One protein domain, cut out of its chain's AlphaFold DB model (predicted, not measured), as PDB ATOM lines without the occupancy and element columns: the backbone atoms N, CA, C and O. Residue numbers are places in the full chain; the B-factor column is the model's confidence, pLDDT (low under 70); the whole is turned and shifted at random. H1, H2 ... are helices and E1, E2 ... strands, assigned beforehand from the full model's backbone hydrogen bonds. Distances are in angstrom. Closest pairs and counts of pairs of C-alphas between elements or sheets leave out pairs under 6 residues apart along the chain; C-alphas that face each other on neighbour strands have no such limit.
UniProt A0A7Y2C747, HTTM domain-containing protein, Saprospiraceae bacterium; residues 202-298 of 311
ATOM      1  N   LYS A 202      51.966  28.764   5.990       93.56
ATOM      2  CA  LYS A 202      50.505  28.832   5.906       93.56
ATOM      3  C   LYS A 202      50.077  29.240   4.512       93.56
ATOM      4  O   LYS A 202      50.564  30.235   3.964       93.56
ATOM      5  N   ARG A 203      49.104  28.512   3.977       93.69
ATOM      6  CA  ARG A 203      48.420  28.823   2.719       93.69
ATOM      7  C   ARG A 203      46.927  28.810   2.986       93.69
ATOM      8  O   ARG A 203      46.464  28.026   3.795       93.69
ATOM      9  N   ALA A 204      46.169  29.679   2.336       96.19
ATOM     10  CA  ALA A 204      44.723  29.703   2.531       96.19
ATOM     11  C   ALA A 204      44.024  30.225   1.298       96.19
ATOM     12  O   ALA A 204      44.577  31.115   0.668       96.19
ATOM     13  N   ARG A 205      42.844  29.727   0.944       95.31
ATOM     14  CA  ARG A 205      41.971  30.262  -0.113       95.31
ATOM     15  C   ARG A 205      40.855  31.044   0.568       95.31
ATOM     16  O   ARG A 205      40.318  30.557   1.545       95.31
ATOM     17  N   ALA A 206      40.538  32.244   0.082       96.06
ATOM     18  CA  ALA A 206      39.523  33.086   0.710       96.06
ATOM     19  C   ALA A 206      38.534  33.623  -0.320       96.06
ATOM     20  O   ALA A 206      38.941  34.189  -1.338       96.06
ATOM     21  N   ARG A 207      37.247  33.476  -0.016       96.06
ATOM     22  CA  ARG A 207      36.113  34.031  -0.755       96.06
ATOM     23  C   ARG A 207      35.284  34.874   0.208       96.06
ATOM     24  O   ARG A 207      34.994  34.431   1.313       96.06
ATOM     25  N   PHE A 208      34.899  36.076  -0.207       97.88
ATOM     26  CA  PHE A 208      34.054  36.960   0.596       97.88
ATOM     27  C   PHE A 208      32.720  37.178  -0.106       97.88
ATOM     28  O   PHE A 208      32.670  37.326  -1.330       97.88
ATOM     29  N   LYS A 209      31.645  37.229   0.678       97.44
ATOM     30  CA  LYS A 209      30.324  37.650   0.213       97.44
ATOM     31  C   LYS A 209      29.768  38.721   1.142       97.44
ATOM     32  O   LYS A 209      29.955  38.652   2.356       97.44
ATOM     33  N   VAL A 210      29.105  39.703   0.551       97.94
ATOM     34  CA  VAL A 210      28.374  40.753   1.261       97.94
ATOM     35  C   VAL A 210      26.899  40.543   0.987       97.94
ATOM     36  O   VAL A 210      26.511  40.446  -0.175       97.94
ATOM     37  N   ILE A 211      26.104  40.441   2.044       97.25
ATOM     38  CA  ILE A 211      24.655  40.275   1.964       97.25
ATOM     39  C   ILE A 211      24.012  41.586   2.397       97.25
ATOM     40  O   ILE A 211      24.316  42.116   3.466       97.25
ATOM     41  N   ASP A 212      23.154  42.124   1.542       95.38
ATOM     42  CA  ASP A 212      22.325  43.287   1.828       95.38
ATOM     43  C   ASP A 212      20.899  42.798   2.113       95.38
ATOM     44  O   ASP A 212      20.186  42.449   1.167       95.38
ATOM     45  N   PRO A 213      20.480  42.731   3.390       91.56
ATOM     46  CA  PRO A 213      19.169  42.199   3.746       91.56
ATOM     47  C   PRO A 213      18.026  43.119   3.303       91.56
ATOM     48  O   PRO A 213      16.915  42.645   3.097       91.56
ATOM     49  N   ILE A 214      18.289  44.419   3.120       91.75
ATOM     50  CA  ILE A 214      17.279  45.398   2.696       91.75
ATOM     51  C   ILE A 214      16.997  45.236   1.201       91.75
ATOM     52  O   ILE A 214      15.847  45.265   0.775       91.75
ATOM     53  N   LYS A 215      18.049  45.054   0.395       89.50
ATOM     54  CA  LYS A 215      17.928  44.868  -1.062       89.50
ATOM     55  C   LYS A 215      17.775  43.407  -1.489       89.50
ATOM     56  O   LYS A 215      17.647  43.154  -2.682       89.50
ATOM     57  N   ASN A 216      17.813  42.474  -0.536       90.38
ATOM     58  CA  ASN A 216      17.817  41.030  -0.760       90.38
ATOM     59  C   ASN A 216      18.862  40.589  -1.807       90.38
ATOM     60  O   ASN A 216      18.574  39.831  -2.730       90.38
ATOM     61  N   ASP A 217      20.081  41.119  -1.687       92.62
ATOM     62  CA  ASP A 217      21.144  40.964  -2.683       92.62
ATOM     63  C   ASP A 217      22.402  40.350  -2.055       92.62
ATOM     64  O   ASP A 217      22.788  40.688  -0.933       92.62
ATOM     65  N   THR A 218      23.059  39.449  -2.789       95.69
ATOM     66  CA  THR A 218      24.304  38.791  -2.375       95.69
ATOM     67  C   THR A 218      25.412  39.086  -3.374       95.69
ATOM     68  O   THR A 218      25.426  38.594  -4.501       95.69
ATOM     69  N   ILE A 219      26.422  39.817  -2.916       96.19
ATOM     70  CA  ILE A 219      27.524  40.286  -3.747       96.19
ATOM     71  C   ILE A 219      28.783  39.493  -3.421       96.19
ATOM     72  O   ILE A 219      29.318  39.571  -2.312       96.19
ATOM     73  N   LYS A 220      29.312  38.764  -4.408       97.06
ATOM     74  CA  LYS A 220      30.642  38.146  -4.310       97.06
ATOM     75  C   LYS A 220      31.712  39.233  -4.411       97.06
ATOM     76  O   LYS A 220      31.730  40.014  -5.359       97.06
ATOM     77  N   VAL A 221      32.617  39.278  -3.439       96.69
ATOM     78  CA  VAL A 221      33.684  40.281  -3.372       96.69
ATOM     79  C   VAL A 221      35.013  39.627  -3.701       96.69
ATOM     80  O   VAL A 221      35.420  38.661  -3.061       96.69
ATOM     81  N   ASP A 222      35.714  40.211  -4.671       95.06
ATOM     82  CA  ASP A 222      37.119  39.922  -4.931       95.06
ATOM     83  C   ASP A 222      38.022  40.838  -4.079       95.06
ATOM     84  O   ASP A 222      38.091  42.045  -4.350       95.06
ATOM     85  N   PRO A 223      38.751  40.305  -3.079       95.81
ATOM     86  CA  PRO A 223      39.623  41.110  -2.226       95.81
ATOM     87  C   PRO A 223      40.764  41.810  -2.977       95.81
ATOM     88  O   PRO A 223      41.281  42.816  -2.492       95.81
ATOM     89  N   ARG A 224      41.146  41.328  -4.173       95.69
ATOM     90  CA  ARG A 224      42.198  41.944  -5.008       95.69
ATOM     91  C   ARG A 224      41.854  43.365  -5.446       95.69
ATOM     92  O   ARG A 224      42.754  44.141  -5.730       95.69
ATOM     93  N   ARG A 225      40.563  43.715  -5.472       95.75
ATOM     94  CA  ARG A 225      40.094  45.069  -5.809       95.75
ATOM     95  C   ARG A 225      40.284  46.079  -4.670       95.75
ATOM     96  O   ARG A 225      40.115  47.270  -4.897       95.75
ATOM     97  N   TYR A 226      40.603  45.612  -3.462       96.38
ATOM     98  CA  TYR A 226      40.681  46.439  -2.250       96.38
ATOM     99  C   TYR A 226      42.053  46.394  -1.574       96.38
ATOM    100  O   TYR A 226      42.415  47.324  -0.859       96.38
ATOM    101  N   LEU A 227      42.802  45.304  -1.752       97.25
ATOM    102  CA  LEU A 227      44.036  45.041  -1.023       97.25
ATOM    103  C   LEU A 227      45.229  44.922  -1.965       97.25
ATOM    104  O   LEU A 227      45.160  44.270  -3.006       97.25
ATOM    105  N   THR A 228      46.370  45.452  -1.528       97.44
ATOM    106  CA  THR A 228      47.659  45.176  -2.178       97.44
ATOM    107  C   THR A 228      47.996  43.678  -2.112       97.44
ATOM    108  O   THR A 228      47.552  42.988  -1.182       97.44
ATOM    109  N   PRO A 229      48.855  43.146  -3.005       95.88
ATOM    110  CA  PRO A 229      49.253  41.735  -2.970       95.88
ATOM    111  C   PRO A 229      49.805  41.283  -1.607       95.88
ATOM    112  O   PRO A 229      49.517  40.177  -1.141       95.88
ATOM    113  N   ARG A 230      50.551  42.159  -0.917       93.94
ATOM    114  CA  ARG A 230      51.112  41.885   0.415       93.94
ATOM    115  C   ARG A 230      50.028  41.787   1.490       93.94
ATOM    116  O   ARG A 230      50.069  40.857   2.295       93.94
ATOM    117  N   GLN A 231      49.069  42.715   1.500       96.44
ATOM    118  CA  GLN A 231      47.936  42.685   2.431       96.44
ATOM    119  C   GLN A 231      47.047  41.472   2.169       96.44
ATOM    120  O   GLN A 231      46.711  40.757   3.108       96.44
ATOM    121  N   LEU A 232      46.747  41.182   0.901       96.19
ATOM    122  CA  LEU A 232      45.957  40.022   0.501       96.19
ATOM    123  C   LEU A 232      46.596  38.711   0.969       96.19
ATOM    124  O   LEU A 232      45.919  37.863   1.549       96.19
ATOM    125  N   LYS A 233      47.909  38.552   0.756       93.69
ATOM    126  CA  LYS A 233      48.643  37.355   1.186       93.69
ATOM    127  C   LYS A 233      48.534  37.134   2.692       93.69
ATOM    128  O   LYS A 233      48.458  35.984   3.096       93.69
ATOM    129  N   LYS A 234      48.555  38.193   3.508       93.88
ATOM    130  CA  LYS A 234      48.462  38.105   4.977       93.88
ATOM    131  C   LYS A 234      47.024  37.916   5.460       93.88
ATOM    132  O   LYS A 234      46.782  37.031   6.273       93.88
ATOM    133  N   MET A 235      46.083  38.683   4.911       96.88
ATOM    134  CA  MET A 235      44.676  38.666   5.310       96.88
ATOM    135  C   MET A 235      44.061  37.272   5.196       96.88
ATOM    136  O   MET A 235      43.365  36.846   6.104       96.88
ATOM    137  N   ARG A 236      44.394  36.515   4.143       95.19
ATOM    138  CA  ARG A 236      43.795  35.199   3.860       95.19
ATOM    139  C   ARG A 236      43.914  34.161   4.983       95.19
ATOM    140  O   ARG A 236      43.132  33.225   4.981       95.19
ATOM    141  N   TRP A 237      44.883  34.268   5.891       92.75
ATOM    142  CA  TRP A 237      45.111  33.265   6.948       92.75
ATOM    143  C   TRP A 237      45.314  33.863   8.346       92.75
ATOM    144  O   TRP A 237      45.612  33.122   9.286       92.75
ATOM    145  N   GLN A 238      45.163  35.184   8.491       94.81
ATOM    146  CA  GLN A 238      45.223  35.887   9.773       94.81
ATOM    147  C   GLN A 238      43.805  36.276  10.214       94.81
ATOM    148  O   GLN A 238      43.216  37.161   9.594       94.81
ATOM    149  N   PRO A 239      43.245  35.646  11.266       94.69
ATOM    150  CA  PRO A 239      41.863  35.873  11.696       94.69
ATOM    151  C   PRO A 239      41.521  37.342  11.963       94.69
ATOM    152  O   PRO A 239      40.471  37.822  11.544       94.69
ATOM    153  N   ASP A 240      42.430  38.083  12.601       94.44
ATOM    154  CA  ASP A 240      42.244  39.502  12.905       94.44
ATOM    155  C   ASP A 240      42.143  40.356  11.635       94.44
ATOM    156  O   ASP A 240      41.288  41.239  11.553       94.44
ATOM    157  N   MET A 241      42.962  40.060  10.624       96.00
ATOM    158  CA  MET A 241      42.905  40.729   9.326       96.00
ATOM    159  C   MET A 241      41.672  40.338   8.503       96.00
ATOM    160  O   MET A 241      41.173  41.174   7.753       96.00
ATOM    161  N   VAL A 242      41.166  39.104   8.627       97.00
ATOM    162  CA  VAL A 242      39.899  38.685   7.992       97.00
ATOM    163  C   VAL A 242      38.746  39.532   8.524       97.00
ATOM    164  O   VAL A 242      38.000  40.116   7.738       97.00
ATOM    165  N   VAL A 243      38.648  39.662   9.852       97.25
ATOM    166  CA  VAL A 243      37.652  40.524  10.504       97.25
ATOM    167  C   VAL A 243      37.865  41.979  10.084       97.25
ATOM    168  O   VAL A 243      36.929  42.634   9.640       97.25
ATOM    169  N   GLN A 244      39.104  42.482  10.112       96.88
ATOM    170  CA  GLN A 244      39.406  43.852   9.678       96.88
ATOM    171  C   GLN A 244      38.938  44.129   8.246       96.88
ATOM    172  O   GLN A 244      38.384  45.192   7.962       96.88
ATOM    173  N   PHE A 245      39.148  43.172   7.344       97.81
ATOM    174  CA  PHE A 245      38.723  43.300   5.962       97.81
ATOM    175  C   PHE A 245      37.198  43.250   5.819       97.81
ATOM    176  O   PHE A 245      36.645  44.034   5.051       97.81
ATOM    177  N   ALA A 246      36.508  42.415   6.598       97.69
ATOM    178  CA  ALA A 246      35.048  42.405   6.636       97.69
ATOM    179  C   ALA A 246      34.471  43.765   7.061       97.69
ATOM    180  O   ALA A 246      33.644  44.329   6.345       97.69
ATOM    181  N   HIS A 247      34.990  44.361   8.140       97.38
ATOM    182  CA  HIS A 247      34.590  45.704   8.584       97.38
ATOM    183  C   HIS A 247      34.912  46.789   7.547       97.38
ATOM    184  O   HIS A 247      34.123  47.713   7.335       97.38
ATOM    185  N   HIS A 248      36.043  46.663   6.842       97.31
ATOM    186  CA  HIS A 248      36.375  47.547   5.725       97.31
ATOM    187  C   HIS A 248      35.344  47.456   4.588       97.31
ATOM    188  O   HIS A 248      34.914  48.492   4.073       97.31
ATOM    189  N   LEU A 249      34.905  46.245   4.222       97.56
ATOM    190  CA  LEU A 249      33.831  46.046   3.245       97.56
ATOM    191  C   LEU A 249      32.519  46.661   3.735       97.56
ATOM    192  O   LEU A 249      31.893  47.406   2.983       97.56
ATOM    193  N   GLY A 250      32.142  46.431   4.995       96.81
ATOM    194  CA  GLY A 250      30.951  47.036   5.596       96.81
ATOM    195  C   GLY A 250      30.944  48.562   5.471       96.81
ATOM    196  O   GLY A 250      29.970  49.143   4.991       96.81
ATOM    197  N   LYS A 251      32.072  49.218   5.783       96.81
ATOM    198  CA  LYS A 251      32.232  50.669   5.589       96.81
ATOM    199  C   LYS A 251      32.077  51.076   4.118       96.81
ATOM    200  O   LYS A 251      31.348  52.018   3.819       96.81
ATOM    201  N   LYS A 252      32.713  50.353   3.191       96.94
ATOM    202  CA  LYS A 252      32.660  50.645   1.746       96.94
ATOM    203  C   LYS A 252      31.266  50.491   1.146       96.94
ATOM    204  O   LYS A 252      30.904  51.254   0.257       96.94
ATOM    205  N   TYR A 253      30.488  49.515   1.598       95.75
ATOM    206  CA  TYR A 253      29.116  49.333   1.124       95.75
ATOM    207  C   TYR A 253      28.137  50.303   1.787       95.75
ATOM    208  O   TYR A 253      27.226  50.778   1.108       95.75
ATOM    209  N   LYS A 254      28.393  50.713   3.036       95.12
ATOM    210  CA  LYS A 254      27.684  51.834   3.668       95.12
ATOM    211  C   LYS A 254      27.866  53.138   2.889       95.12
ATOM    212  O   LYS A 254      26.883  53.819   2.622       95.12
ATOM    213  N   GLU A 255      29.090  53.443   2.450       95.25
ATOM    214  CA  GLU A 255      29.393  54.589   1.567       95.25
ATOM    215  C   GLU A 255      28.633  54.522   0.224       95.25
ATOM    216  O   GLU A 255      28.366  55.551  -0.385       95.25
ATOM    217  N   LYS A 256      28.230  53.323  -0.222       92.94
ATOM    218  CA  LYS A 256      27.412  53.091  -1.428       92.94
ATOM    219  C   LYS A 256      25.901  53.053  -1.147       92.94
ATOM    220  O   LYS A 256      25.136  52.549  -1.968       92.94
ATOM    221  N   GLY A 257      25.469  53.517   0.027       93.44
ATOM    222  CA  GLY A 257      24.058  53.562   0.416       93.44
ATOM    223  C   GLY A 257      23.446  52.205   0.779       93.44
ATOM    224  O   GLY A 257      22.226  52.073   0.764       93.44
ATOM    225  N   ARG A 258      24.258  51.180   1.081       92.81
ATOM    226  CA  ARG A 258      23.774  49.889   1.602       92.81
ATOM    227  C   ARG A 258      23.955  49.846   3.116       92.81
ATOM    228  O   ARG A 258      25.079  49.771   3.611       92.81
ATOM    229  N   LEU A 259      22.852  49.947   3.852       89.38
ATOM    230  CA  LEU A 259      22.844  49.979   5.315       89.38
ATOM    231  C   LEU A 259      22.659  48.567   5.882       89.38
ATOM    232  O   LEU A 259      21.921  47.768   5.322       89.38
ATOM    233  N   GLY A 260      23.332  48.266   6.997       91.06
ATOM    234  CA  GLY A 260      23.157  46.987   7.697       91.06
ATOM    235  C   GLY A 260      23.647  45.757   6.925       91.06
ATOM    236  O   GLY A 260      23.115  44.670   7.124       91.06
ATOM    237  N   VAL A 261      24.634  45.915   6.035       96.56
ATOM    238  CA  VAL A 261      25.200  44.775   5.301       96.56
ATOM    239  C   VAL A 261      25.878  43.782   6.242       96.56
ATOM    240  O   VAL A 261      26.551  44.173   7.196       96.56
ATOM    241  N   GLN A 262      25.755  42.506   5.908       98.00
ATOM    242  CA  GLN A 262      26.414  41.394   6.584       98.00
ATOM    243  C   GLN A 262      27.580  40.916   5.723       98.00
ATOM    244  O   GLN A 262      27.494  40.918   4.489       98.00
ATOM    245  N   VAL A 263      28.684  40.503   6.343       98.12
ATOM    246  CA  VAL A 263      29.884  40.082   5.612       98.12
ATOM    247  C   VAL A 263      30.324  38.709   6.080       98.12
ATOM    248  O   VAL A 263      30.710  38.517   7.227       98.12
ATOM    249  N   TYR A 264      30.350  37.766   5.147       98.12
ATOM    250  CA  TYR A 264      30.760  36.391   5.403       98.12
ATOM    251  C   TYR A 264      32.037  36.077   4.638       98.12
ATOM    252  O   TYR A 264      32.236  36.535   3.504       98.12
ATOM    253  N   ALA A 265      32.885  35.253   5.245       97.62
ATOM    254  CA  ALA A 265      34.089  34.748   4.614       97.62
ATOM    255  C   ALA A 265      34.074  33.224   4.605       97.62
ATOM    256  O   ALA A 265      33.923  32.579   5.637       97.62
ATOM    257  N   ASP A 266      34.274  32.669   3.420       96.38
ATOM    258  CA  ASP A 266      34.526  31.258   3.217       96.38
ATOM    259  C   ASP A 266      36.025  31.093   2.958       96.38
ATOM    260  O   ASP A 266      36.546  31.492   1.907       96.38
ATOM    261  N   ILE A 267      36.732  30.623   3.989       97.44
ATOM    262  CA  ILE A 267      38.187  30.532   3.987       97.44
ATOM    263  C   ILE A 267      38.612  29.138   4.411       97.44
ATOM    264  O   ILE A 267      38.329  28.712   5.529       97.44
ATOM    265  N   GLU A 268      39.386  28.498   3.545       97.56
ATOM    266  CA  GLU A 268      40.075  27.240   3.810       97.56
ATOM    267  C   GLU A 268      41.563  27.525   3.997       97.56
ATOM    268  O   GLU A 268      42.136  28.315   3.242       97.56
ATOM    269  N   ALA A 269      42.210  26.887   4.967       97.31
ATOM    270  CA  ALA A 269      43.637  27.041   5.214       97.31
ATOM    271  C   ALA A 269      44.352  25.696   5.351       97.31
ATOM    272  O   ALA A 269      43.765  24.678   5.687       97.31
ATOM    273  N   SER A 270      45.649  25.727   5.072       95.81
ATOM    274  CA  SER A 270      46.612  24.648   5.228       95.81
ATOM    275  C   SER A 270      47.759  25.185   6.079       95.81
ATOM    276  O   SER A 270      48.226  26.317   5.880       95.81
ATOM    277  N   LEU A 271      48.191  24.377   7.043       95.94
ATOM    278  CA  LEU A 271      49.300  24.667   7.942       95.94
ATOM    279  C   LEU A 271      50.327  23.545   7.849       95.94
ATOM    280  O   LEU A 271      50.016  22.396   8.158       95.94
ATOM    281  N   ASN A 272      51.560  23.903   7.494       94.62
ATOM    282  CA  ASN A 272      52.703  22.991   7.455       94.62
ATOM    283  C   ASN A 272      52.448  21.733   6.615       94.62
ATOM    284  O   ASN A 272      52.741  20.631   7.049       94.62
ATOM    285  N   GLY A 273      51.888  21.911   5.414       91.75
ATOM    286  CA  GLY A 273      51.746  20.829   4.432       91.75
ATOM    287  C   GLY A 273      50.471  19.999   4.571       91.75
ATOM    288  O   GLY A 273      50.161  19.238   3.661       91.75
ATOM    289  N   ARG A 274      49.698  20.201   5.647       94.38
ATOM    290  CA  ARG A 274      48.368  19.599   5.829       94.38
ATOM    291  C   ARG A 274      47.425  19.927   4.677       94.38
ATOM    292  O   ARG A 274      47.541  20.999   4.073       94.38
ATOM    293  N   ASP A 275      46.446  19.058   4.452       94.56
ATOM    294  CA  ASP A 275      45.354  19.332   3.522       94.56
ATOM    295  C   ASP A 275      44.579  20.596   3.913       94.56
ATOM    296  O   ASP A 275      44.628  21.074   5.052       94.56
ATOM    297  N   LEU A 276      43.900  21.183   2.927       96.00
ATOM    298  CA  LEU A 276      43.047  22.338   3.170       96.00
ATOM    299  C   LEU A 276      41.868  21.924   4.050       96.00
ATOM    300  O   LEU A 276      41.134  20.998   3.724       96.00
ATOM    301  N   GLN A 277      41.673  22.671   5.128       96.62
ATOM    302  CA  GLN A 277      40.529  22.548   6.019       96.62
ATOM    303  C   GLN A 277      39.795  23.881   6.077       96.62
ATOM    304  O   GLN A 277      40.424  24.942   5.984       96.62
ATOM    305  N   GLN A 278      38.483  23.848   6.318       97.69
ATOM    306  CA  GLN A 278      37.748  25.052   6.678       97.69
ATOM    307  C   GLN A 278      38.416  25.734   7.883       97.69
ATOM    308  O   GLN A 278      38.668  25.114   8.918       97.69
ATOM    309  N   PHE A 279      38.724  27.019   7.717       97.12
ATOM    310  CA  PHE A 279      39.437  27.838   8.691       97.12
ATOM    311  C   PHE A 279      38.527  28.882   9.326       97.12
ATOM    312  O   PHE A 279      38.500  28.993  10.549       97.12
ATOM    313  N   ILE A 280      37.772  29.628   8.515       97.25
ATOM    314  CA  ILE A 280      36.768  30.585   8.998       97.25
ATOM    315  C   ILE A 280      35.378  30.010   8.760       97.25
ATOM    316  O   ILE A 280      35.095  29.520   7.668       97.25
ATOM    317  N   HIS A 281      34.512  30.064   9.771       94.56
ATOM    318  CA  HIS A 281      33.164  29.521   9.671       94.56
ATOM    319  C   HIS A 281      32.320  30.322   8.656       94.56
ATOM    320  O   HIS A 281      32.055  31.505   8.886       94.56
ATOM    321  N   PRO A 282      31.835  29.703   7.560       95.38
ATOM    322  CA  PRO A 282      31.201  30.429   6.453       95.38
ATOM    323  C   PRO A 282      29.816  30.997   6.801       95.38
ATOM    324  O   PRO A 282      29.314  31.873   6.097       95.38
ATOM    325  N   GLY A 283      29.198  30.499   7.877       95.75
ATOM    326  CA  GLY A 283      27.908  30.961   8.397       95.75
ATOM    327  C   GLY A 283      27.984  32.065   9.458       95.75
ATOM    328  O   GLY A 283      26.942  32.460   9.968       95.75
ATOM    329  N   VAL A 284      29.175  32.555   9.823       96.81
ATOM    330  CA  VAL A 284      29.314  33.635  10.818       96.81
ATOM    331  C   VAL A 284      29.391  34.987  10.115       96.81
ATOM    332  O   VAL A 284      30.260  35.193   9.267       96.81
ATOM    333  N   ASP A 285      28.513  35.918  10.495       97.56
ATOM    334  CA  ASP A 285      28.614  37.311  10.055       97.56
ATOM    335  C   ASP A 285      29.761  38.008  10.792       97.56
ATOM    336  O   ASP A 285      29.689  38.304  11.988       97.56
ATOM    337  N   LEU A 286      30.829  38.299  10.058       97.75
ATOM    338  CA  LEU A 286      32.041  38.911  10.587       97.75
ATOM    339  C   LEU A 286      31.839  40.372  11.004       97.75
ATOM    340  O   LEU A 286      32.658  40.887  11.767       97.75
ATOM    341  N   MET A 287      30.759  41.032  10.569       97.31
ATOM    342  CA  MET A 287      30.411  42.377  11.043       97.31
ATOM    343  C   MET A 287      30.033  42.387  12.529       97.31
ATOM    344  O   MET A 287      30.238  43.394  13.205       97.31
ATOM    345  N   THR A 288      29.551  41.258  13.060       96.56
ATOM    346  CA  THR A 288      29.234  41.091  14.491       96.56
ATOM    347  C   THR A 288      30.469  40.792  15.349       96.56
ATOM    348  O   THR A 288      30.430  40.882  16.577       96.56
ATOM    349  N   ILE A 289      31.594  40.450  14.715       96.88
ATOM    350  CA  ILE A 289      32.833  40.068  15.392       96.88
ATOM    351  C   ILE A 289      33.700  41.307  15.618       96.88
ATOM    352  O   ILE A 289      34.043  42.032  14.688       96.88
ATOM    353  N   SER A 290      34.110  41.532  16.867       92.75
ATOM    354  CA  SER A 290      35.064  42.579  17.237       92.75
ATOM    355  C   SER A 290      36.505  42.072  17.153       92.75
ATOM    356  O   SER A 290      36.779  40.887  17.335       92.75
ATOM    357  N   HIS A 291      37.474  42.976  16.990       82.88
ATOM    358  CA  HIS A 291      38.906  42.645  17.062       82.88
ATOM    359  C   HIS A 291      39.339  42.012  18.393       82.88
ATOM    360  O   HIS A 291      40.380  41.360  18.454       82.88
ATOM    361  N   ARG A 292      38.564  42.211  19.466       85.38
ATOM    362  CA  ARG A 292      38.813  41.607  20.786       85.38
ATOM    363  C   ARG A 292      38.085  40.276  20.983       85.38
ATOM    364  O   ARG A 292      38.336  39.595  21.977       85.38
ATOM    365  N   SER A 293      37.193  39.905  20.065       89.25
ATOM    366  CA  SER A 293      36.401  38.686  20.173       89.25
ATOM    367  C   SER A 293      37.299  37.441  20.171       89.25
ATOM    368  O   SER A 293      38.272  37.372  19.411       89.25
ATOM    369  N   PRO A 294      36.995  36.424  20.997       88.88
ATOM    370  CA  PRO A 294      37.708  35.155  20.962       88.88
ATOM    371  C   PRO A 294      37.666  34.521  19.566       88.88
ATOM    372  O   PRO A 294      36.598  34.381  18.978       88.88
ATOM    373  N   THR A 295      38.820  34.067  19.070       90.88
ATOM    374  CA  THR A 295      38.934  33.406  17.759       90.88
ATOM    375  C   THR A 295      38.015  32.197  17.625       90.88
ATOM    376  O   THR A 295      37.471  31.990  16.553       90.88
ATOM    377  N   LYS A 296      37.744  31.463  18.714       90.31
ATOM    378  CA  LYS A 296      36.816  30.316  18.735       90.31
ATOM    379  C   LYS A 296      35.392  30.613  18.236       90.31
ATOM    380  O   LYS A 296      34.661  29.677  17.956       90.31
ATOM    381  N   LEU A 297      34.986  31.885  18.162       92.69
ATOM    382  CA  LEU A 297      33.662  32.271  17.659       92.69
ATOM    383  C   LEU A 297      33.550  32.194  16.131       92.69
ATOM    384  O   LEU A 297      32.443  32.164  15.610       92.69
ATOM    385  N   TYR A 298      34.674  32.217  15.413       94.81
ATOM    386  CA  TYR A 298      34.673  32.300  13.949       94.81
ATOM    387  C   TYR A 298      35.810  31.521  13.276       94.81
ATOM    388  O   TYR A 298      35.760  31.305  12.070       94.81
TER     389      TYR A 298
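What this domain is: This is residues 202 to 298 of the 311 residues of the protein "HTTM domain-containing protein" of Saprospiraceae bacterium (UniProt A0A7Y2C747). A long, strongly twisted sheet of four strands forms a slab, and the long helix H2 packs along one face of it, over E1 and E3. The short helix H1 makes a corner with H2, and after E4 residues 281 to 298 form a stretch with no named element. The printed part has 97 residues, in the order E1, E2, H1, H2, E3, E4; the sheet runs E2, E1, E3, E4, antiparallel throughout, and the class is mixed. It is compact, with a radius of gyration of the C-alphas of 13.2 A, yet elongated, spanning 43 by 27 by 23 A.

Where its parts are: E1, residues 202 to 212, begins at C-alpha 202 (50.505, 28.832, 5.906) and is 31.9 A long. E3, residues 262 to 271, measures 28.4 A. The edge strands are E2, residues 217 to 221, and E4, residues 277 to 280, which ends at C-alpha 280 (36.768, 30.585, 8.998). H2, residues 239 to 255, measures 24.7 A; H1 is residues 229 to 235.

How they stand to each other: N 207 and O 266 of E1 and E3 are 2.9 A apart, within hydrogen-bond range. So are N 219 and O 210 in the hairpin E1 and E2, 2.8 A, and N 269 and O 277 in the hairpin E3 and E4, 2.8 A. H2 is on the sheet at a height of 9.5 A, along the strands, at 27 degrees to E1 on the local plane; its closest C-alphas to E3 are Ala 246 and Val 263, 5.8 A. H1 only grazes the sheet with residues 232 to 235. H1 and H2 touch only at the corner, the closest C-alphas being Met 235 and Met 241, 4.8 A. E2, H1, H2 and E3 form a split strand-helix-strand unit, two strands running the same way with E1 between them, and its crossover is right-handed. In H1 and H2 every O i to N i+4 pair is within hydrogen-bond range.

The domain as a whole: The C-alphas farthest apart, Gly 257 and Gly 273, are 43.1 A apart. The printed part has no cut, no link is long, and no printed residue is under 70 in pLDDT.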